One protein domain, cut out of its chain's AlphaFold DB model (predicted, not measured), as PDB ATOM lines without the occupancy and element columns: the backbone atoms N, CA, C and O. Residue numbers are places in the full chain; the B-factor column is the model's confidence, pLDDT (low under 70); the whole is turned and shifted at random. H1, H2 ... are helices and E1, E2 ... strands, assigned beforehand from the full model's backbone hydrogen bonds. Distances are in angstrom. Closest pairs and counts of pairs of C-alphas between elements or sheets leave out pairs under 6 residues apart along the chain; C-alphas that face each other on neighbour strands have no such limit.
ATOM      1  N   PRO A  18     -22.982  -5.536 -11.765       83.88
ATOM      2  CA  PRO A  18     -24.188  -6.365 -11.790       83.88
ATOM      3  C   PRO A  18     -24.122  -7.505 -12.809       83.88
ATOM      4  O   PRO A  18     -24.685  -8.564 -12.557       83.88
ATOM      5  N   ALA A  19     -23.412  -7.306 -13.925       82.06
ATOM      6  CA  ALA A  19     -23.342  -8.254 -15.039       82.06
ATOM      7  C   ALA A  19     -22.803  -9.638 -14.640       82.06
ATOM      8  O   ALA A  19     -23.206 -10.641 -15.220       82.06
ATOM      9  N   ILE A  20     -21.920  -9.694 -13.640       85.25
ATOM     10  CA  ILE A  20     -21.322 -10.941 -13.134       85.25
ATOM     11  C   ILE A  20     -21.553 -11.137 -11.629       85.25
ATOM     12  O   ILE A  20     -20.954 -12.015 -11.019       85.25
ATOM     13  N   GLY A  21     -22.391 -10.299 -11.006       86.00
ATOM     14  CA  GLY A  21     -22.653 -10.347  -9.564       86.00
ATOM     15  C   GLY A  21     -21.445 -10.012  -8.676       86.00
ATOM     16  O   GLY A  21     -21.473 -10.313  -7.485       86.00
ATOM     17  N   LEU A  22     -20.398  -9.388  -9.226       89.38
ATOM     18  CA  LEU A  22     -19.171  -9.057  -8.502       89.38
ATOM     19  C   LEU A  22     -19.356  -7.800  -7.644       89.38
ATOM     20  O   LEU A  22     -19.894  -6.783  -8.096       89.38
ATOM     21  N   VAL A  23     -18.830  -7.854  -6.422       90.00
ATOM     22  CA  VAL A  23     -18.685  -6.703  -5.531       90.00
ATOM     23  C   VAL A  23     -17.201  -6.500  -5.248       90.00
ATOM     24  O   VAL A  23     -16.534  -7.404  -4.743       90.00
ATOM     25  N   PHE A  24     -16.690  -5.319  -5.584       91.31
ATOM     26  CA  PHE A  24     -15.311  -4.956  -5.286       91.31
ATOM     27  C   PHE A  24     -15.133  -4.776  -3.769       91.31
ATOM     28  O   PHE A  24     -16.012  -4.182  -3.128       91.31
ATOM     29  N   PRO A  25     -14.024  -5.276  -3.191       91.50
ATOM     30  CA  PRO A  25     -13.671  -5.030  -1.799       91.50
ATOM     31  C   PRO A  25     -13.489  -3.538  -1.510       91.50
ATOM     32  O   PRO A  25     -13.251  -2.735  -2.414       91.50
ATOM     33  N   GLN A  26     -13.573  -3.177  -0.229       92.12
ATOM     34  CA  GLN A  26     -13.239  -1.828   0.217       92.12
ATOM     35  C   GLN A  26     -11.756  -1.564  -0.055       92.12
ATOM     36  O   GLN A  26     -10.896  -2.307   0.411       92.12
ATOM     37  N   LEU A  27     -11.471  -0.490  -0.787       92.44
ATOM     38  CA  LEU A  27     -10.115   0.014  -0.950       92.44
ATOM     39  C   LEU A  27      -9.728   0.828   0.287       92.44
ATOM     40  O   LEU A  27     -10.513   1.656   0.758       92.44
ATOM     41  N   TYR A  28      -8.521   0.615   0.788       92.75
ATOM     42  CA  TYR A  28      -7.954   1.358   1.902       92.75
ATOM     43  C   TYR A  28      -6.679   2.073   1.476       92.75
ATOM     44  O   TYR A  28      -5.860   1.534   0.726       92.75
ATOM     45  N   ARG A  29      -6.494   3.269   2.026       92.44
ATOM     46  CA  ARG A  29      -5.209   3.949   2.108       92.44
ATOM     47  C   ARG A  29      -4.479   3.413   3.331       92.44
ATOM     48  O   ARG A  29      -4.969   3.578   4.444       92.44
ATOM     49  N   ARG A  30      -3.322   2.786   3.136       92.88
ATOM     50  CA  ARG A  30      -2.403   2.408   4.211       92.88
ATOM     51  C   ARG A  30      -1.351   3.500   4.357       92.88
ATOM     52  O   ARG A  30      -0.568   3.706   3.433       92.88
ATOM     53  N   ARG A  31      -1.345   4.186   5.497       93.12
ATOM     54  CA  ARG A  31      -0.358   5.211   5.867       93.12
ATOM     55  C   ARG A  31       0.588   4.660   6.926       93.12
ATOM     56  O   ARG A  31       0.197   3.803   7.707       93.12
ATOM     57  N   GLY A  32       1.808   5.171   6.978       93.44
ATOM     58  CA  GLY A  32       2.767   4.866   8.033       93.44
ATOM     59  C   GLY A  32       4.126   5.455   7.697       93.44
ATOM     60  O   GLY A  32       4.208   6.490   7.030       93.44
ATOM     61  N   VAL A  33       5.193   4.798   8.139       94.25
ATOM     62  CA  VAL A  33       6.566   5.188   7.800       94.25
ATOM     63  C   VAL A  33       7.374   3.995   7.313       94.25
ATOM     64  O   VAL A  33       7.130   2.851   7.704       94.25
ATOM     65  N   ASN A  34       8.369   4.271   6.476       91.31
ATOM     66  CA  ASN A  34       9.340   3.260   6.079       91.31
ATOM     67  C   ASN A  34      10.146   2.776   7.289       91.31
ATOM     68  O   ASN A  34      10.507   3.558   8.174       91.31
ATOM     69  N   TRP A  35      10.477   1.489   7.288       91.69
ATOM     70  CA  TRP A  35      11.487   0.942   8.184       91.69
ATOM     71  C   TRP A  35      12.864   1.530   7.847       91.69
ATOM     72  O   TRP A  35      13.217   1.660   6.675       91.69
ATOM     73  N   THR A  36      13.647   1.889   8.865       91.44
ATOM     74  CA  THR A  36      15.012   2.411   8.705       91.44
ATOM     75  C   THR A  36      15.957   1.776   9.713       91.44
ATOM     76  O   THR A  36      15.538   1.361  10.793       91.44
ATOM     77  N   TYR A  37      17.247   1.759   9.392       89.62
ATOM     78  CA  TYR A  37      18.279   1.403  10.356       89.62
ATOM     79  C   TYR A  37      18.597   2.584  11.284       89.62
ATOM     80  O   TYR A  37      18.615   3.738  10.832       89.62
ATOM     81  N   PRO A  38      18.861   2.332  12.579       86.75
ATOM     82  CA  PRO A  38      19.432   3.332  13.464       86.75
ATOM     83  C   PRO A  38      20.802   3.804  12.943       86.75
ATOM     84  O   PRO A  38      21.534   3.018  12.335       86.75
ATOM     85  N   PRO A  39      21.208   5.058  13.215       84.88
ATOM     86  CA  PRO A  39      22.503   5.564  12.770       84.88
ATOM     87  C   PRO A  39      23.674   4.672  13.215       84.88
ATOM     88  O   PRO A  39      23.826   4.386  14.403       84.88
ATOM     89  N   GLY A  40      24.530   4.276  12.265       82.00
ATOM     90  CA  GLY A  40      25.753   3.507  12.531       82.00
ATOM     91  C   GLY A  40      25.559   1.999  12.723       82.00
ATOM     92  O   GLY A  40      26.457   1.350  13.262       82.00
ATOM     93  N   LYS A  41      24.408   1.447  12.323       82.00
ATOM     94  CA  LYS A  41      24.139   0.004  12.332       82.00
ATOM     95  C   LYS A  41      24.427  -0.664  10.990       82.00
ATOM     96  O   LYS A  41      24.712   0.000  10.001       82.00
ATOM     97  N   ASP A  42      24.445  -1.993  11.028       77.19
ATOM     98  CA  ASP A  42      24.640  -2.859   9.871       77.19
ATOM     99  C   ASP A  42      23.311  -3.022   9.124       77.19
ATOM    100  O   ASP A  42      22.343  -3.547   9.677       77.19
ATOM    101  N   ASP A  43      23.291  -2.601   7.859       77.00
ATOM    102  CA  ASP A  43      22.108  -2.596   6.995       77.00
ATOM    103  C   ASP A  43      21.636  -4.008   6.570       77.00
ATOM    104  O   ASP A  43      20.760  -4.150   5.710       77.00
ATOM    105  N   SER A  44      22.206  -5.069   7.151       77.19
ATOM    106  CA  SER A  44      21.851  -6.468   6.883       77.19
ATOM    107  C   SER A  44      20.987  -7.144   7.960       77.19
ATOM    108  O   SER A  44      20.469  -8.236   7.711       77.19
ATOM    109  N   ASN A  45      20.780  -6.524   9.132       83.38
ATOM    110  CA  ASN A  45      19.998  -7.115  10.227       83.38
ATOM    111  C   ASN A  45      18.573  -6.543  10.332       83.38
ATOM    112  O   ASN A  45      18.334  -5.570  11.046       83.38
ATOM    113  N   PHE A  46      17.601  -7.204   9.700       81.69
ATOM    114  CA  PHE A  46      16.194  -6.782   9.701       81.69
ATOM    115  C   PHE A  46      15.555  -6.652  11.100       81.69
ATOM    116  O   PHE A  46      14.584  -5.912  11.240       81.69
ATOM    117  N   GLU A  47      16.080  -7.319  12.136       84.50
ATOM    118  CA  GLU A  47      15.563  -7.194  13.512       84.50
ATOM    119  C   GLU A  47      15.922  -5.852  14.177       84.50
ATOM    120  O   GLU A  47      15.315  -5.474  15.177       84.50
ATOM    121  N   GLU A  48      16.892  -5.115  13.629       85.19
ATOM    122  CA  GLU A  48      17.314  -3.803  14.139       85.19
ATOM    123  C   GLU A  48      16.563  -2.630  13.501       85.19
ATOM    124  O   GLU A  48      16.813  -1.476  13.857       85.19
ATOM    125  N   LEU A  49      15.644  -2.905  12.572       89.69
ATOM    126  CA  LEU A  49      14.840  -1.875  11.931       89.69
ATOM    127  C   LEU A  49      13.950  -1.159  12.953       89.69
ATOM    128  O   LEU A  49      13.255  -1.769  13.766       89.69
ATOM    129  N   ILE A  50      13.941   0.167  12.872       91.06
ATOM    130  CA  ILE A  50      13.067   1.043  13.650       91.06
ATOM    131  C   ILE A  50      12.137   1.818  12.709       91.06
ATOM    132  O   ILE A  50      12.458   1.985  11.527       91.06
ATOM    133  N   PRO A  51      10.992   2.325  13.199       93.31
ATOM    134  CA  PRO A  51      10.177   3.253  12.426       93.31
ATOM    135  C   PRO A  51      10.998   4.486  12.022       93.31
ATOM    136  O   PRO A  51      11.600   5.145  12.873       93.31
ATOM    137  N   GLY A  52      11.045   4.781  10.723       91.81
ATOM    138  CA  GLY A  52      11.722   5.954  10.183       91.81
ATOM    139  C   GLY A  52      10.880   7.227  10.242       91.81
ATOM    140  O   GLY A  52       9.852   7.299  10.910       91.81
ATOM    141  N   ILE A  53      11.331   8.252   9.518       89.94
ATOM    142  CA  ILE A  53      10.628   9.545   9.394       89.94
ATOM    143  C   ILE A  53      10.019   9.766   8.008       89.94
ATOM    144  O   ILE A  53       9.284  10.728   7.804       89.94
ATOM    145  N   HIS A  54      10.360   8.910   7.043       89.06
ATOM    146  CA  HIS A  54       9.854   9.021   5.684       89.06
ATOM    147  C   HIS A  54       8.460   8.398   5.626       89.06
ATOM    148  O   HIS A  54       8.357   7.186   5.853       89.06
ATOM    149  N   PRO A  55       7.411   9.196   5.359       90.25
ATOM    150  CA  PRO A  55       6.063   8.669   5.251       90.25
ATOM    151  C   PRO A  55       5.976   7.694   4.079       90.25
ATOM    152  O   PRO A  55       6.613   7.899   3.045       90.25
ATOM    153  N   ASP A  56       5.172   6.654   4.258       88.50
ATOM    154  CA  ASP A  56       4.833   5.694   3.216       88.50
ATOM    155  C   ASP A  56       3.309   5.622   3.072       88.50
ATOM    156  O   ASP A  56       2.580   5.532   4.068       88.50
ATOM    157  N   ILE A  57       2.831   5.708   1.829       88.38
ATOM    158  CA  ILE A  57       1.416   5.628   1.471       88.38
ATOM    159  C   ILE A  57       1.277   4.569   0.387       88.38
ATOM    160  O   ILE A  57       1.821   4.712  -0.702       88.38
ATOM    161  N   ASN A  58       0.503   3.528   0.684       88.69
ATOM    162  CA  ASN A  58       0.192   2.450  -0.249       88.69
ATOM    163  C   ASN A  58      -1.307   2.142  -0.236       88.69
ATOM    164  O   ASN A  58      -2.024   2.497   0.700       88.69
ATOM    165  N   TYR A  59      -1.785   1.427  -1.252       90.75
ATOM    166  CA  TYR A  59      -3.196   1.068  -1.395       90.75
ATOM    167  C   TYR A  59      -3.402  -0.434  -1.236       90.75
ATOM    168  O   TYR A  59      -2.657  -1.234  -1.795       90.75
ATOM    169  N   THR A  60      -4.417  -0.819  -0.465       92.06
ATOM    170  CA  THR A  60      -4.654  -2.216  -0.075       92.06
ATOM    171  C   THR A  60      -6.143  -2.543  -0.021       92.06
ATOM    172  O   THR A  60      -6.979  -1.655   0.145       92.06
ATOM    173  N   LEU A  61      -6.484  -3.827  -0.151       92.44
ATOM    174  CA  LEU A  61      -7.844  -4.343   0.062       92.44
ATOM    175  C   LEU A  61      -8.020  -5.010   1.436       92.44
ATOM    176  O   LEU A  61      -9.091  -5.540   1.728       92.44
ATOM    177  N   THR A  62      -6.979  -4.998   2.274       90.12
ATOM    178  CA  THR A  62      -6.983  -5.586   3.618       90.12
ATOM    179  C   THR A  62      -6.412  -4.626   4.658       90.12
ATOM    180  O   THR A  62      -5.510  -3.836   4.372       90.12
ATOM    181  N   THR A  63      -6.937  -4.714   5.879       91.75
ATOM    182  CA  THR A  63      -6.392  -4.035   7.064       91.75
ATOM    183  C   THR A  63      -5.483  -4.949   7.885       91.75
ATOM    184  O   THR A  63      -5.112  -4.598   9.000       91.75
ATOM    185  N   GLU A  64      -5.184  -6.149   7.389       89.88
ATOM    186  CA  GLU A  64      -4.181  -7.019   7.995       89.88
ATOM    187  C   GLU A  64      -2.790  -6.420   7.780       89.88
ATOM    188  O   GLU A  64      -2.455  -5.951   6.689       89.88
ATOM    189  N   ASP A  65      -2.000  -6.404   8.850       84.88
ATOM    190  CA  ASP A  65      -0.623  -5.936   8.805       84.88
ATOM    191  C   ASP A  65       0.279  -7.035   8.230       84.88
ATOM    192  O   ASP A  65       0.305  -8.162   8.724       84.88
ATOM    193  N   ASP A  66       1.017  -6.691   7.176       84.19
ATOM    194  CA  ASP A  66       1.997  -7.554   6.513       84.19
ATOM    195  C   ASP A  66       3.437  -7.270   6.986       84.19
ATOM    196  O   ASP A  66       4.392  -7.851   6.464       84.19
ATOM    197  N   GLY A  67       3.606  -6.356   7.948       85.62
ATOM    198  CA  GLY A  67       4.889  -5.932   8.505       85.62
ATOM    199  C   GLY A  67       5.721  -5.065   7.561       85.62
ATOM    200  O   GLY A  67       6.863  -4.727   7.874       85.62
ATOM    201  N   THR A  68       5.198  -4.686   6.393       84.56
ATOM    202  CA  THR A  68       5.987  -3.977   5.375       84.56
ATOM    203  C   THR A  68       6.084  -2.473   5.604       84.56
ATOM    204  O   THR A  68       6.979  -1.842   5.043       84.56
ATOM    205  N   VAL A  69       5.202  -1.923   6.439       89.81
ATOM    206  CA  VAL A  69       5.144  -0.509   6.829       89.81
ATOM    207  C   VAL A  69       5.136  -0.435   8.350       89.81
ATOM    208  O   VAL A  69       4.415  -1.188   8.999       89.81
ATOM    209  N   ALA A  70       5.922   0.467   8.932       92.81
ATOM    210  CA  ALA A  70       5.947   0.655  10.375       92.81
ATOM    211  C   ALA A  70       4.775   1.538  10.834       92.81
ATOM    212  O   ALA A  70       4.500   2.577  10.229       92.81
ATOM    213  N   ASN A  71       4.139   1.144  11.944       92.75
ATOM    214  CA  ASN A  71       2.977   1.813  12.549       92.75
ATOM    215  C   ASN A  71       1.848   2.099  11.538       92.75
ATOM    216  O   ASN A  71       1.496   3.264  11.340       92.75
ATOM    217  N   PRO A  72       1.308   1.067  10.866       94.62
ATOM    218  CA  PRO A  72       0.321   1.276   9.820       94.62
ATOM    219  C   PRO A  72      -1.007   1.820  10.370       94.62
ATOM    220  O   PRO A  72      -1.539   1.348  11.374       94.62
ATOM    221  N   GLU A  73      -1.566   2.792   9.655       94.62
ATOM    222  CA  GLU A  73      -2.941   3.272   9.777       94.62
ATOM    223  C   GLU A  73      -3.699   2.964   8.481       94.62
ATOM    224  O   GLU A  73      -3.127   3.038   7.391       94.62
ATOM    225  N   TRP A  74      -4.994   2.656   8.581       93.75
ATOM    226  CA  TRP A  74      -5.829   2.319   7.427       93.75
ATOM    227  C   TRP A  74      -7.054   3.224   7.345       93.75
ATOM    228  O   TRP A  74      -7.950   3.135   8.188       93.75
ATOM    229  N   ASP A  75      -7.139   4.024   6.284       92.31
ATOM    230  CA  ASP A  75      -8.322   4.833   5.994       92.31
ATOM    231  C   ASP A  75      -9.122   4.199   4.852       92.31
ATOM    232  O   ASP A  75      -8.562   3.946   3.782       92.31
ATOM    233  N   PRO A  76     -10.432   3.952   5.009       91.56
ATOM    234  CA  PRO A  76     -11.261   3.536   3.887       91.56
ATOM    235  C   PRO A  76     -11.364   4.669   2.857       91.56
ATOM    236  O   PRO A  76     -11.667   5.812   3.198       91.56
ATOM    237  N   ILE A  77     -11.148   4.345   1.582       88.12
ATOM    238  CA  ILE A  77     -11.300   5.291   0.476       88.12
ATOM    239  C   ILE A  77     -12.741   5.232  -0.034       88.12
ATOM    240  O   ILE A  77     -13.173   4.239  -0.622       88.12
ATOM    241  N   GLU A  78     -13.492   6.310   0.187       78.44
ATOM    242  CA  GLU A  78     -14.839   6.497  -0.376       78.44
ATOM    243  C   GLU A  78     -14.820   7.332  -1.664       78.44
ATOM    244  O   GLU A  78     -15.655   7.143  -2.546       78.44
ATOM    245  N   HIS A  79     -13.858   8.248  -1.762       76.75
ATOM    246  CA  HIS A  79     -13.588   9.134  -2.891       76.75
ATOM    247  C   HIS A  79     -12.078   9.417  -2.934       76.75
ATOM    248  O   HIS A  79     -11.428   9.347  -1.884       76.75
ATOM    249  N   PRO A  80     -11.493   9.715  -4.107       78.62
ATOM    250  CA  PRO A  80     -10.088  10.093  -4.171       78.62
ATOM    251  C   PRO A  80      -9.868  11.462  -3.508       78.62
ATOM    252  O   PRO A  80     -10.750  12.316  -3.515       78.62
ATOM    253  N   SER A  81      -8.683  11.684  -2.950       82.38
ATOM    254  CA  SER A  81      -8.258  12.934  -2.325       82.38
ATOM    255  C   SER A  81      -6.958  13.432  -2.965       82.38
ATOM    256  O   SER A  81      -5.979  12.687  -3.002       82.38
ATOM    257  N   PRO A  82      -6.886  14.702  -3.407       79.31
ATOM    258  CA  PRO A  82      -5.656  15.272  -3.974       79.31
ATOM    259  C   PRO A  82      -4.494  15.290  -2.980       79.31
ATOM    260  O   PRO A  82      -3.344  15.381  -3.389       79.31
ATOM    261  N   GLU A  83      -4.797  15.274  -1.681       84.00
ATOM    262  CA  GLU A  83      -3.793  15.330  -0.621       84.00
ATOM    263  C   GLU A  83      -2.951  14.052  -0.562       84.00
ATOM    264  O   GLU A  83      -1.770  14.109  -0.227       84.00
ATOM    265  N   TYR A  84      -3.553  12.909  -0.896       82.38
ATOM    266  CA  TYR A  84      -2.943  11.597  -0.688       82.38
ATOM    267  C   TYR A  84      -2.787  10.802  -1.980       82.38
ATOM    268  O   TYR A  84      -1.803  10.088  -2.147       82.38
ATOM    269  N   GLU A  85      -3.753  10.898  -2.892       84.75
ATOM    270  CA  GLU A  85      -3.747  10.158  -4.146       84.75
ATOM    271  C   GLU A  85      -2.953  10.920  -5.207       84.75
ATOM    272  O   GLU A  85      -3.458  11.823  -5.874       84.75
ATOM    273  N   THR A  86      -1.694  10.521  -5.385       74.75
ATOM    274  CA  THR A  86      -0.855  10.985  -6.491       74.75
ATOM    275  C   THR A  86      -0.900   9.963  -7.623       74.75
ATOM    276  O   THR A  86      -0.425   8.836  -7.477       74.75
ATOM    277  N   GLY A  87      -1.484  10.333  -8.760       82.81
ATOM    278  CA  GLY A  87      -1.632   9.439  -9.908       82.81
ATOM    279  C   GLY A  87      -2.904   8.595  -9.867       82.81
ATOM    280  O   GLY A  87      -3.950   9.032  -9.382       82.81
ATOM    281  N   TRP A  88      -2.850   7.423 -10.499       88.00
ATOM    282  CA  TRP A  88      -4.022   6.574 -10.714       88.00
ATOM    283  C   TRP A  88      -3.937   5.290  -9.922       88.00
ATOM    284  O   TRP A  88      -2.895   4.639  -9.915       88.00
ATOM    285  N   ILE A  89      -5.070   4.884  -9.357       90.88
ATOM    286  CA  ILE A  89      -5.214   3.630  -8.627       90.88
ATOM    287  C   ILE A  89      -6.148   2.718  -9.404       90.88
ATOM    288  O   ILE A  89      -7.278   3.084  -9.720       90.88
ATOM    289  N   ILE A  90      -5.688   1.514  -9.710       91.19
ATOM    290  CA  ILE A  90      -6.440   0.530 -10.479       91.19
ATOM    291  C   ILE A  90      -6.672  -0.690  -9.600       91.19
ATOM    292  O   ILE A  90      -5.730  -1.400  -9.257       91.19
ATOM    293  N   VAL A  91      -7.937  -0.953  -9.279       93.88
ATOM    294  CA  VAL A  91      -8.401  -2.172  -8.614       93.88
ATOM    295  C   VAL A  91      -8.982  -3.092  -9.680       93.88
ATOM    296  O   VAL A  91     -10.047  -2.819 -10.238       93.88
ATOM    297  N   ARG A  92      -8.296  -4.186  -9.998       93.88
ATOM    298  CA  ARG A  92      -8.688  -5.101 -11.078       93.88
ATOM    299  C   ARG A  92      -9.014  -6.481 -10.539       93.88
ATOM    300  O   ARG A  92      -8.201  -7.066  -9.847       93.88
ATOM    301  N   HIS A  93     -10.178  -7.003 -10.897       94.88
ATOM    302  CA  HIS A  93     -10.572  -8.387 -10.661       94.88
ATOM    303  C   HIS A  93     -10.009  -9.322 -11.740       94.88
ATOM    304  O   HIS A  93      -9.982  -8.971 -12.925       94.88
ATOM    305  N   HIS A  94      -9.640 -10.535 -11.332       93.31
ATOM    306  CA  HIS A  94      -9.078 -11.584 -12.176       93.31
ATOM    307  C   HIS A  94      -9.837 -12.897 -12.001       93.31
ATOM    308  O   HIS A  94     -10.220 -13.270 -10.898       93.31
ATOM    309  N   GLN A  95     -10.029 -13.626 -13.101       91.19
ATOM    310  CA  GLN A  95     -10.789 -14.884 -13.098       91.19
ATOM    311  C   GLN A  95     -10.009 -16.065 -12.500       91.19
ATOM    312  O   GLN A  95     -10.611 -17.061 -12.108       91.19
ATOM    313  N   SER A  96      -8.676 -15.991 -12.478       92.56
ATOM    314  CA  SER A  96      -7.804 -17.043 -11.951       92.56
ATOM    315  C   SER A  96      -6.416 -16.498 -11.617       92.56
ATOM    316  O   SER A  96      -6.035 -15.429 -12.099       92.56
ATOM    317  N   HIS A  97      -5.628 -17.266 -10.860       93.44
ATOM    318  CA  HIS A  97      -4.219 -16.947 -10.595       93.44
ATOM    319  C   HIS A  97      -3.395 -16.819 -11.880       93.44
ATOM    320  O   HIS A  97      -2.672 -15.845 -12.024       93.44
ATOM    321  N   ALA A  98      -3.594 -17.701 -12.865       93.69
ATOM    322  CA  ALA A  98      -2.913 -17.594 -14.160       93.69
ATOM    323  C   ALA A  98      -3.191 -16.257 -14.883       93.69
ATOM    324  O   ALA A  98      -2.325 -15.730 -15.577       93.69
ATOM    325  N   HIS A  99      -4.389 -15.682 -14.717       91.81
ATOM    326  CA  HIS A  99      -4.689 -14.351 -15.256       91.81
ATOM    327  C   HIS A  99      -3.984 -13.233 -14.483       91.81
ATOM    328  O   HIS A  99      -3.574 -12.255 -15.106       91.81
ATOM    329  N   VAL A 100      -3.837 -13.369 -13.161       93.12
ATOM    330  CA  VAL A 100      -3.029 -12.440 -12.357       93.12
ATOM    331  C   VAL A 100      -1.575 -12.494 -12.795       93.12
ATOM    332  O   VAL A 100      -1.004 -11.446 -13.062       93.12
ATOM    333  N   GLU A 101      -1.001 -13.691 -12.906       90.88
ATOM    334  CA  GLU A 101       0.388 -13.896 -13.326       90.88
ATOM    335  C   GLU A 101       0.643 -13.240 -14.685       90.88
ATOM    336  O   GLU A 101       1.461 -12.331 -14.773       90.88
ATOM    337  N   GLY A 102      -0.153 -13.569 -15.709       90.31
ATOM    338  CA  GLY A 102       0.008 -12.955 -17.031       90.31
ATOM    339  C   GLY A 102      -0.201 -11.434 -17.041       90.31
ATOM    340  O   GLY A 102       0.419 -10.728 -17.835       90.31
ATOM    341  N   TYR A 103      -1.056 -10.905 -16.160       89.62
ATOM    342  CA  TYR A 103      -1.225  -9.461 -16.009       89.62
ATOM    343  C   TYR A 103      -0.004  -8.793 -15.362       89.62
ATOM    344  O   TYR A 103       0.411  -7.728 -15.816       89.62
ATOM    345  N   LEU A 104       0.559  -9.403 -14.317       89.50
ATOM    346  CA  LEU A 104       1.726  -8.881 -13.609       89.50
ATOM    347  C   LEU A 104       3.007  -9.015 -14.430       89.50
ATOM    348  O   LEU A 104       3.804  -8.085 -14.399       89.50
ATOM    349  N   ASP A 105       3.172 -10.095 -15.196       87.75
ATOM    350  CA  ASP A 105       4.291 -10.261 -16.130       87.75
ATOM    351  C   ASP A 105       4.286  -9.124 -17.161       87.75
ATOM    352  O   ASP A 105       5.259  -8.382 -17.289       87.75
ATOM    353  N   GLY A 106       3.140  -8.890 -17.811       86.44
ATOM    354  CA  GLY A 106       3.004  -7.795 -18.773       86.44
ATOM    355  C   GLY A 106       3.160  -6.403 -18.148       86.44
ATOM    356  O   GLY A 106       3.640  -5.483 -18.806       86.44
ATOM    357  N   TYR A 107       2.768  -6.219 -16.883       84.44
ATOM    358  CA  TYR A 107       3.009  -4.964 -16.168       84.44
ATOM    359  C   TYR A 107       4.495  -4.782 -15.818       84.44
ATOM    360  O   TYR A 107       5.032  -3.693 -16.022       84.44
ATOM    361  N   GLY A 108       5.162  -5.838 -15.347       81.44
ATOM    362  CA  GLY A 108       6.586  -5.845 -15.007       81.44
ATOM    363  C   GLY A 108       7.501  -5.606 -16.210       81.44
ATOM    364  O   GLY A 108       8.524  -4.942 -16.066       81.44
ATOM    365  N   ASP A 109       7.103  -6.049 -17.405       83.06
ATOM    366  CA  ASP A 109       7.814  -5.745 -18.656       83.06
ATOM    367  C   ASP A 109       7.789  -4.245 -19.007       83.06
ATOM    368  O   ASP A 109       8.692  -3.731 -19.670       83.06
ATOM    369  N   MET A 110       6.751  -3.530 -18.566       79.25
ATOM    370  CA  MET A 110       6.527  -2.118 -18.889       79.25
ATOM    371  C   MET A 110       7.007  -1.164 -17.793       79.25
ATOM    372  O   MET A 110       7.282   0.003 -18.074       79.25
ATOM    373  N   VAL A 111       7.077  -1.629 -16.544       76.06
ATOM    374  CA  VAL A 111       7.415  -0.816 -15.373       76.06
ATOM    375  C   VAL A 111       8.412  -1.566 -14.500       76.06
ATOM    376  O   VAL A 111       8.130  -2.656 -14.008       76.06
ATOM    377  N   ALA A 112       9.560  -0.943 -14.228       66.81
ATOM    378  CA  ALA A 112      10.509  -1.461 -13.253       66.81
ATOM    379  C   ALA A 112       9.913  -1.347 -11.839       66.81
ATOM    380  O   ALA A 112       9.915  -0.273 -11.237       66.81
ATOM    381  N   THR A 113       9.393  -2.453 -11.311       68.25
ATOM    382  CA  THR A 113       8.884  -2.552  -9.939       68.25
ATOM    383  C   THR A 113       9.446  -3.796  -9.255       68.25
ATOM    384  O   THR A 113       9.534  -4.867  -9.847       68.25
ATOM    385  N   ASP A 114       9.850  -3.658  -7.995       57.59
ATOM    386  CA  ASP A 114      10.472  -4.714  -7.193       57.59
ATOM    387  C   ASP A 114       9.447  -5.561  -6.411       57.59
ATOM    388  O   ASP A 114       9.825  -6.501  -5.711       57.59
ATOM    389  N   ARG A 115       8.145  -5.232  -6.481       63.94
ATOM    390  CA  ARG A 115       7.129  -5.731  -5.529       63.94
ATOM    391  C   ARG A 115       5.794  -6.138  -6.166       63.94
ATOM    392  O   ARG A 115       4.742  -5.929  -5.565       63.94
ATOM    393  N   LEU A 116       5.827  -6.800  -7.325       67.31
ATOM    394  CA  LEU A 116       4.623  -7.296  -8.024       67.31
ATOM    395  C   LEU A 116       3.698  -8.144  -7.133       67.31
ATOM    396  O   LEU A 116       2.481  -7.981  -7.154       67.31
ATOM    397  N   GLY A 117       4.267  -9.010  -6.289       62.66
ATOM    398  CA  GLY A 117       3.484  -9.893  -5.416       62.66
ATOM    399  C   GLY A 117       2.637  -9.161  -4.368       62.66
ATOM    400  O   GLY A 117       1.595  -9.669  -3.968       62.66
ATOM    401  N   ARG A 118       3.025  -7.944  -3.957       74.81
ATOM    402  CA  ARG A 118       2.272  -7.143  -2.969       74.81
ATOM    403  C   ARG A 118       1.019  -6.496  -3.546       74.81
ATOM    404  O   ARG A 118       0.233  -5.902  -2.817       74.81
ATOM    405  N   MET A 119       0.856  -6.590  -4.858       86.75
ATOM    406  CA  MET A 119      -0.274  -6.021  -5.566       86.75
ATOM    407  C   MET A 119      -1.445  -7.000  -5.606       86.75
ATOM    408  O   MET A 119      -2.518  -6.579  -6.012       86.75
ATOM    409  N   VAL A 120      -1.271  -8.269  -5.213       93.25
ATOM    410  CA  VAL A 120      -2.284  -9.331  -5.326       93.25
ATOM    411  C   VAL A 120      -3.053  -9.505  -4.023       93.25
ATOM    412  O   VAL A 120      -2.467  -9.648  -2.955       93.25
ATOM    413  N   PHE A 121      -4.377  -9.564  -4.128       93.06
ATOM    414  CA  PHE A 121      -5.283  -9.733  -2.999       93.06
ATOM    415  C   PHE A 121      -6.288 -10.836  -3.306       93.06
ATOM    416  O   PHE A 121      -7.141 -10.691  -4.187       93.06
ATOM    417  N   GLU A 122      -6.210 -11.930  -2.558       93.38
ATOM    418  CA  GLU A 122      -7.249 -12.952  -2.545       93.38
ATOM    419  C   GLU A 122      -8.248 -12.617  -1.437       93.38
ATOM    420  O   GLU A 122      -7.898 -12.484  -0.266       93.38
ATOM    421  N   THR A 123      -9.501 -12.408  -1.821       89.56
ATOM    422  CA  THR A 123     -10.567 -11.992  -0.910       89.56
ATOM    423  C   THR A 123     -11.742 -12.952  -1.012       89.56
ATOM    424  O   THR A 123     -11.859 -13.728  -1.960       89.56
ATOM    425  N   SER A 124     -12.689 -12.848  -0.080       87.56
ATOM    426  CA  SER A 124     -13.923 -13.638  -0.136       87.56
ATOM    427  C   SER A 124     -14.780 -13.370  -1.381       87.56
ATOM    428  O   SER A 124     -15.652 -14.180  -1.693       87.56
ATOM    429  N   THR A 125     -14.560 -12.255  -2.090       86.12
ATOM    430  CA  THR A 125     -15.307 -11.897  -3.304       86.12
ATOM    431  C   THR A 125     -14.533 -12.134  -4.598       86.12
ATOM    432  O   THR A 125     -15.082 -11.885  -5.670       86.12
ATOM    433  N   GLY A 126     -13.299 -12.638  -4.525       90.88
ATOM    434  CA  GLY A 126     -12.497 -12.981  -5.695       90.88
ATOM    435  C   GLY A 126     -11.031 -12.589  -5.567       90.88
ATOM    436  O   GLY A 126     -10.557 -12.188  -4.500       90.88
ATOM    437  N   LEU A 127     -10.331 -12.697  -6.693       95.06
ATOM    438  CA  LEU A 127      -8.912 -12.404  -6.823       95.06
ATOM    439  C   LEU A 127      -8.722 -11.038  -7.482       95.06
ATOM    440  O   LEU A 127      -9.301 -10.763  -8.536       95.06
ATOM    441  N   PHE A 128      -7.916 -10.183  -6.865       95.38
ATOM    442  CA  PHE A 128      -7.744  -8.802  -7.288       95.38
ATOM    443  C   PHE A 128      -6.277  -8.401  -7.366       95.38
ATOM    444  O   PHE A 128      -5.432  -8.960  -6.674       95.38
ATOM    445  N   THR A 129      -6.000  -7.377  -8.168       95.06
ATOM    446  CA  THR A 129      -4.766  -6.602  -8.083       95.06
ATOM    447  C   THR A 129      -5.054  -5.139  -7.780       95.06
ATOM    448  O   THR A 129      -5.990  -4.582  -8.357       95.06
ATOM    449  N   VAL A 130      -4.228  -4.506  -6.947       93.50
ATOM    450  CA  VAL A 130      -4.209  -3.050  -6.748       93.50
ATOM    451  C   VAL A 130      -2.891  -2.499  -7.266       93.50
ATOM    452  O   VAL A 130      -1.824  -2.903  -6.814       93.50
ATOM    453  N   LEU A 131      -2.974  -1.579  -8.222       89.81
ATOM    454  CA  LEU A 131      -1.819  -0.926  -8.828       89.81
ATOM    455  C   LEU A 131      -1.934   0.581  -8.708       89.81
ATOM    456  O   LEU A 131      -3.007   1.136  -8.939       89.81
ATOM    457  N   GLN A 132      -0.804   1.226  -8.439       86.25
ATOM    458  CA  GLN A 132      -0.638   2.657  -8.628       86.25
ATOM    459  C   GLN A 132       0.221   2.886  -9.870       86.25
ATOM    460  O   GLN A 132       1.201   2.177 -10.096       86.25
ATOM    461  N   ARG A 133      -0.150   3.855 -10.704       81.56
ATOM    462  CA  ARG A 133       0.686   4.282 -11.827       81.56
ATOM    463  C   ARG A 133       0.654   5.785 -12.001       81.56
ATOM    464  O   ARG A 133      -0.305   6.446 -11.587       81.56
ATOM    465  N   ASP A 134       1.675   6.277 -12.688       80.69
ATOM    466  CA  ASP A 134       1.725   7.663 -13.103       80.69
ATOM    467  C   ASP A 134       0.516   8.015 -13.978       80.69
ATOM    468  O   ASP A 134       0.015   7.194 -14.762       80.69
ATOM    469  N   PRO A 135       0.018   9.241 -13.829       76.25
ATOM    470  CA  PRO A 135      -1.086   9.727 -14.624       76.25
ATOM    471  C   PRO A 135      -0.687   9.884 -16.091       76.25
ATOM    472  O   PRO A 135       0.441  10.253 -16.422       76.25
ATOM    473  N   LEU A 136      -1.648   9.668 -16.984       77.56
ATOM    474  CA  LEU A 136      -1.444   9.944 -18.401       77.56
ATOM    475  C   LEU A 136      -1.544  11.457 -18.677       77.56
ATOM    476  O   LEU A 136      -2.395  12.128 -18.080       77.56
ATOM    477  N   PRO A 137      -0.712  12.013 -19.582       79.69
ATOM    478  CA  PRO A 137      -0.855  13.395 -20.028       79.69
ATOM    479  C   PRO A 137      -2.278  13.679 -20.523       79.69
ATOM    480  O   PRO A 137      -2.879  12.846 -21.191       79.69
ATOM    481  N   GLY A 138      -2.822  14.849 -20.182       78.44
ATOM    482  CA  GLY A 138      -4.149  15.277 -20.644       78.44
ATOM    483  C   GLY A 138      -5.343  14.611 -19.949       78.44
ATOM    484  O   GLY A 138      -6.475  15.021 -20.197       78.44
ATOM    485  N   GLN A 139      -5.119  13.646 -19.057       79.94
ATOM    486  CA  GLN A 139      -6.192  12.937 -18.363       79.94
ATOM    487  C   GLN A 139      -6.421  13.458 -16.925       79.94
ATOM    488  O   GLN A 139      -5.501  14.016 -16.315       79.94
ATOM    489  N   PRO A 140      -7.632  13.274 -16.352       72.44
ATOM    490  CA  PRO A 140      -7.948  13.714 -14.993       72.44
ATOM    491  C   PRO A 140      -7.042  13.090 -13.920       72.44
ATOM    492  O   PRO A 140      -6.530  11.978 -14.068       72.44
ATOM    493  N   GLN A 141      -6.863  13.803 -12.809       78.62
ATOM    494  CA  GLN A 141      -6.113  13.322 -11.651       78.62
ATOM    495  C   GLN A 141      -6.671  13.853 -10.333       78.62
ATOM    496  O   GLN A 141      -7.096  15.012 -10.285       78.62
ATOM    497  N   PRO A 142      -6.522  13.072  -9.247       85.44
ATOM    498  CA  PRO A 142      -6.374  11.614  -9.197       85.44
ATOM    499  C   PRO A 142      -7.565  10.859  -9.804       85.44
ATOM    500  O   PRO A 142      -8.666  11.397  -9.922       85.44
ATOM    501  N   LEU A 143      -7.331   9.593 -10.173       87.44
ATOM    502  CA  LEU A 143      -8.351   8.675 -10.691       87.44
ATOM    503  C   LEU A 143      -8.299   7.325  -9.970       87.44
ATOM    504  O   LEU A 143      -7.220   6.772  -9.752       87.44
ATOM    505  N   ILE A 144      -9.471   6.763  -9.664       90.94
ATOM    506  CA  ILE A 144      -9.621   5.391  -9.165       90.94
ATOM    507  C   ILE A 144     -10.454   4.587 -10.161       90.94
ATOM    508  O   ILE A 144     -11.593   4.941 -10.457       90.94
ATOM    509  N   ALA A 145      -9.906   3.483 -10.655       90.62
ATOM    510  CA  ALA A 145     -10.548   2.620 -11.635       90.62
ATOM    511  C   ALA A 145     -10.806   1.222 -11.070       90.62
ATOM    512  O   ALA A 145      -9.884   0.536 -10.638       90.62
ATOM    513  N   TYR A 146     -12.055   0.773 -11.144       92.25
ATOM    514  CA  TYR A 146     -12.479  -0.582 -10.804       92.25
ATOM    515  C   TYR A 146     -12.707  -1.365 -12.092       92.25
ATOM    516  O   TYR A 146     -13.574  -1.003 -12.884       92.25
ATOM    517  N   ALA A 147     -11.935  -2.425 -12.309       91.69
ATOM    518  CA  ALA A 147     -11.894  -3.171 -13.562       91.69
ATOM    519  C   ALA A 147     -12.280  -4.640 -13.365       91.69
ATOM    520  O   ALA A 147     -11.772  -5.306 -12.466       91.69
ATOM    521  N   THR A 148     -13.130  -5.183 -14.232       91.44
ATOM    522  CA  THR A 148     -13.392  -6.628 -14.317       91.44
ATOM    523  C   THR A 148     -13.709  -7.038 -15.753       91.44
ATOM    524  O   THR A 148     -13.994  -6.187 -16.590       91.44
ATOM    525  N   LYS A 149     -13.671  -8.337 -16.052       88.25
ATOM    526  CA  LYS A 149     -14.151  -8.877 -17.328       88.25
ATOM    527  C   LYS A 149     -15.625  -9.246 -17.209       88.25
ATOM    528  O   LYS A 149     -16.005  -9.945 -16.269       88.25
ATOM    529  N   VAL A 150     -16.436  -8.797 -18.159       83.19
ATOM    530  CA  VAL A 150     -17.850  -9.176 -18.281       83.19
ATOM    531  C   VAL A 150     -18.079  -9.795 -19.654       83.19
ATOM    532  O   VAL A 150     -17.473  -9.301 -20.599       83.19
ATOM    533  N   PRO A 151     -18.945 -10.815 -19.781       72.69
ATOM    534  CA  PRO A 151     -19.275 -11.376 -21.084       72.69
ATOM    535  C   PRO A 151     -19.922 -10.312 -21.974       72.69
ATOM    536  O   PRO A 151     -20.987  -9.788 -21.629       72.69
ATOM    537  N   HIS A 152     -19.310  -9.997 -23.114       69.62
ATOM    538  CA  HIS A 152     -19.922  -9.137 -24.124       69.62
ATOM    539  C   HIS A 152     -20.605  -9.972 -25.223       69.62
ATOM    540  O   HIS A 152     -20.131 -11.056 -25.568       69.62
ATOM    541  N   PRO A 153     -21.722  -9.497 -25.814       66.94
ATOM    542  CA  PRO A 153     -22.369 -10.182 -26.936       66.94
ATOM    543  C   PRO A 153     -21.493 -10.270 -28.196       66.94
ATOM    544  O   PRO A 153     -21.729 -11.139 -29.034       66.94
ATOM    545  N   MET A 154     -20.500  -9.390 -28.349       65.06
ATOM    546  CA  MET A 154     -19.512  -9.479 -29.426       65.06
ATOM    547  C   MET A 154     -18.266 -10.220 -28.949       65.06
ATOM    548  O   MET A 154     -17.693  -9.889 -27.916       65.06
ATOM    549  N   VAL A 155     -17.833 -11.203 -29.742       59.38
ATOM    550  CA  VAL A 155     -16.617 -11.982 -29.485       59.38
ATOM    551  C   VAL A 155     -15.401 -11.052 -29.457       59.38
ATOM    552  O   VAL A 155     -15.137 -10.363 -30.440       59.38
ATOM    553  N   GLY A 156     -14.642 -11.079 -28.359       57.06
ATOM    554  CA  GLY A 156     -13.370 -10.360 -28.218       57.06
ATOM    555  C   GLY A 156     -13.435  -9.057 -27.417       57.06
ATOM    556  O   GLY A 156     -12.388  -8.480 -27.129       57.06
ATOM    557  N   GLU A 157     -14.622  -8.616 -27.006       61.03
ATOM    558  CA  GLU A 157     -14.780  -7.506 -26.065       61.03
ATOM    559  C   GLU A 157     -15.116  -8.091 -24.690       61.03
ATOM    560  O   GLU A 157     -16.094  -8.799 -24.568       61.03
ATOM    561  N   ASP A 158     -14.310  -7.863 -23.651       67.56
ATOM    562  CA  ASP A 158     -14.593  -8.417 -22.313       67.56
ATOM    563  C   ASP A 158     -14.089  -7.482 -21.211       67.56
ATOM    564  O   ASP A 158     -13.132  -7.806 -20.507       67.56
ATOM    565  N   HIS A 159     -14.686  -6.300 -21.038       78.06
ATOM    566  CA  HIS A 159     -14.263  -5.396 -19.964       78.06
ATOM    567  C   HIS A 159     -15.396  -4.512 -19.435       78.06
ATOM    568  O   HIS A 159     -16.109  -3.864 -20.193       78.06
ATOM    569  N   TRP A 160     -15.514  -4.440 -18.112       86.25
ATOM    570  CA  TRP A 160     -16.309  -3.453 -17.396       86.25
ATOM    571  C   TRP A 160     -15.387  -2.624 -16.514       86.25
ATOM    572  O   TRP A 160     -14.605  -3.171 -15.728       86.25
ATOM    573  N   TYR A 161     -15.507  -1.308 -16.642       86.56
ATOM    574  CA  TYR A 161     -14.747  -0.346 -15.866       86.56
ATOM    575  C   TYR A 161     -15.704   0.635 -15.205       86.56
ATOM    576  O   TYR A 161     -16.575   1.187 -15.872       86.56
ATOM    577  N   LYS A 162     -15.499   0.890 -13.917       88.12
ATOM    578  CA  LYS A 162     -16.047   2.065 -13.242       88.12
ATOM    579  C   LYS A 162     -14.889   2.967 -12.857       88.12
ATOM    580  O   LYS A 162     -14.003   2.532 -12.124       88.12
ATOM    581  N   VAL A 163     -14.894   4.196 -13.354       87.69
ATOM    582  CA  VAL A 163     -13.809   5.162 -13.152       87.69
ATOM    583  C   VAL A 163     -14.339   6.326 -12.327       87.69
ATOM    584  O   VAL A 163     -15.368   6.890 -12.678       87.69
ATOM    585  N   LEU A 164     -13.659   6.671 -11.236       87.06
ATOM    586  CA  LEU A 164     -14.014   7.769 -10.338       87.06
ATOM    587  C   LEU A 164     -12.916   8.832 -10.346       87.06
ATOM    588  O   LEU A 164     -11.753   8.515 -10.085       87.06
ATOM    589  N   GLY A 165     -13.302  10.073 -10.625       83.38
ATOM    590  CA  GLY A 165     -12.461  11.260 -10.514       83.38
ATOM    591  C   GLY A 165     -12.287  11.711  -9.074       83.38
ATOM    592  O   GLY A 165     -12.989  11.253  -8.171       83.38
ATOM    593  N   ILE A 166     -11.352  12.636  -8.866       82.19
ATOM    594  CA  ILE A 166     -11.079  13.281  -7.574       82.19
ATOM    595  C   ILE A 166     -12.316  13.885  -6.900       82.19
ATOM    596  O   ILE A 166     -12.437  13.879  -5.681       82.19
ATOM    597  N   ASP A 167     -13.249  14.397  -7.689       80.62
ATOM    598  CA  ASP A 167     -14.522  14.952  -7.234       80.62
ATOM    599  C   ASP A 167     -15.567  13.868  -6.911       80.62
ATOM    600  O   ASP A 167     -16.699  14.173  -6.532       80.62
ATOM    601  N   GLY A 168     -15.198  12.593  -7.055       79.81
ATOM    602  CA  GLY A 168     -16.075  11.439  -6.913       79.81
ATOM    603  C   GLY A 168     -17.005  11.222  -8.109       79.81
ATOM    604  O   GLY A 168     -17.849  10.326  -8.047       79.81
ATOM    605  N   VAL A 169     -16.880  12.012  -9.182       83.81
ATOM    606  CA  VAL A 169     -17.712  11.880 -10.381       83.81
ATOM    607  C   VAL A 169     -17.268  10.669 -11.194       83.81
ATOM    608  O   VAL A 169     -16.087  10.330 -11.276       83.81
ATOM    609  N   GLU A 170     -18.245   9.979 -11.779       86.50
ATOM    610  CA  GLU A 170     -17.990   8.847 -12.659       86.50
ATOM    611  C   GLU A 170     -17.581   9.321 -14.056       86.50
ATOM    612  O   GLU A 170     -18.218  10.202 -14.635       86.50
ATOM    613  N   HIS A 171     -16.533   8.706 -14.600       84.12
ATOM    614  CA  HIS A 171     -16.023   8.982 -15.939       84.12
ATOM    615  C   HIS A 171     -16.196   7.782 -16.868       84.12
ATOM    616  O   HIS A 171     -16.245   6.627 -16.438       84.12
ATOM    617  N   GLU A 172     -16.213   8.072 -18.167       86.31
ATOM    618  CA  GLU A 172     -16.149   7.063 -19.219       86.31
ATOM    619  C   GLU A 172     -14.855   6.241 -19.137       86.31
ATOM    620  O   GLU A 172     -13.777   6.748 -18.821       86.31
ATOM    621  N   SER A 173     -14.948   4.958 -19.488       82.38
ATOM    622  CA  SER A 173     -13.805   4.035 -19.429       82.38
ATOM    623  C   SER A 173     -12.670   4.370 -20.405       82.38
ATOM    624  O   SER A 173     -11.532   3.954 -20.183       82.38
ATOM    625  N   SER A 174     -12.955   5.152 -21.452       81.19
ATOM    626  CA  SER A 174     -11.974   5.625 -22.437       81.19
ATOM    627  C   SER A 174     -10.856   6.457 -21.817       81.19
ATOM    628  O   SER A 174      -9.753   6.468 -22.352       81.19
ATOM    629  N   VAL A 175     -11.101   7.066 -20.651       79.38
ATOM    630  CA  VAL A 175     -10.089   7.767 -19.850       79.38
ATOM    631  C   VAL A 175      -8.920   6.846 -19.497       79.38
ATOM    632  O   VAL A 175      -7.816   7.324 -19.295       79.38
TER     633      VAL A 175
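This is residues 18 to 175 of the 182 residues of an uncharacterized protein of Methylobacterium haplocladii (UniProt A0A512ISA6). A strongly twisted sheet, E5 E6 E4 E7 E8, with H1 over one face forms the body, and a smaller sheet, E2 E1 E3, reaches away from it as an arm, tipped by the loop of residues 37 to 49. The arm meets the body where the end of E2, at Thr 60, comes near E6. The printed part has 158 residues with two named helices and eight named strands, in the order E1 E2 E3 E4 H1 H2 E5 E6 E7 E8; under half of the residues are in named elements, and the class is mixed. The larger sheet is mixed, the smaller all antiparallel. The whole is compact, with a radius of gyration of the C-alphas of 17.6 A, yet elongated in outline, spanning 63 by 35 by 30 A.

Begin with E1, residues 28 to 36, which forms a hairpin with E2, residues 50 to 60; N 30 and O 58 are 2.8 A apart. E2 bends by 97 degrees at residue 53. On the other side of E1 find E3, residues 70 to 76, antiparallel to it, with N 31 and O 73 at 2.8 A. Next come E4, residues 88 to 94, H1, residues 97 to 110, H2, residues 116 to 119, and E5, residues 120 to 123; with E6, residues 126 to 133, between E4 and E5, they make a split strand-helix-strand unit, two strands running the same way with helices between, its crossover right-handed. E5 and E6 are a hairpin, with N 121 and O 128 at 2.8 A; E6 and E4 are antiparallel, with N 90 and O 131 at 2.8 A. E4 is parallel to E7, residues 143 to 148, with N 91 and O 145 at 2.8 A; E7 forms a hairpin with E8, residues 160 to 165, with N 146 and O 162 at 2.8 A. H1 is on this sheet, making two layers, helix and sheet, at a height over the sheet of 10.3 A, and runs along E6 at 2 degrees on the local plane. H2 stands at the sheet's level. In H1, 9 of 10 O i to N i+4 pairs are within hydrogen-bond range; H2 is too short for one. The closest C-alphas of E2 and E6, Thr 60 and Val 130, are 6.7 A apart; E1 and E4 are apart.

Find C-alpha 28 at (-7.954, 1.358, 1.902); E1 runs 24.0 A from there, and E2 returns over 22.7 A. H1 starts at C-alpha 97, (-4.219, -16.947, -10.595), and covers 20.1 A; E6 covers 22.6 A. E8 ends at C-alpha 165, (-12.461, 11.260, -10.514).

The two farthest C-alphas, Gly 40 and Pro 153, are 63.7 A apart. The printed part has no cut; the links E1 to E2, E3 to E4 and E7 to E8 are long. Confidence is under 70 at residues 112 to 117 and 152 to 158.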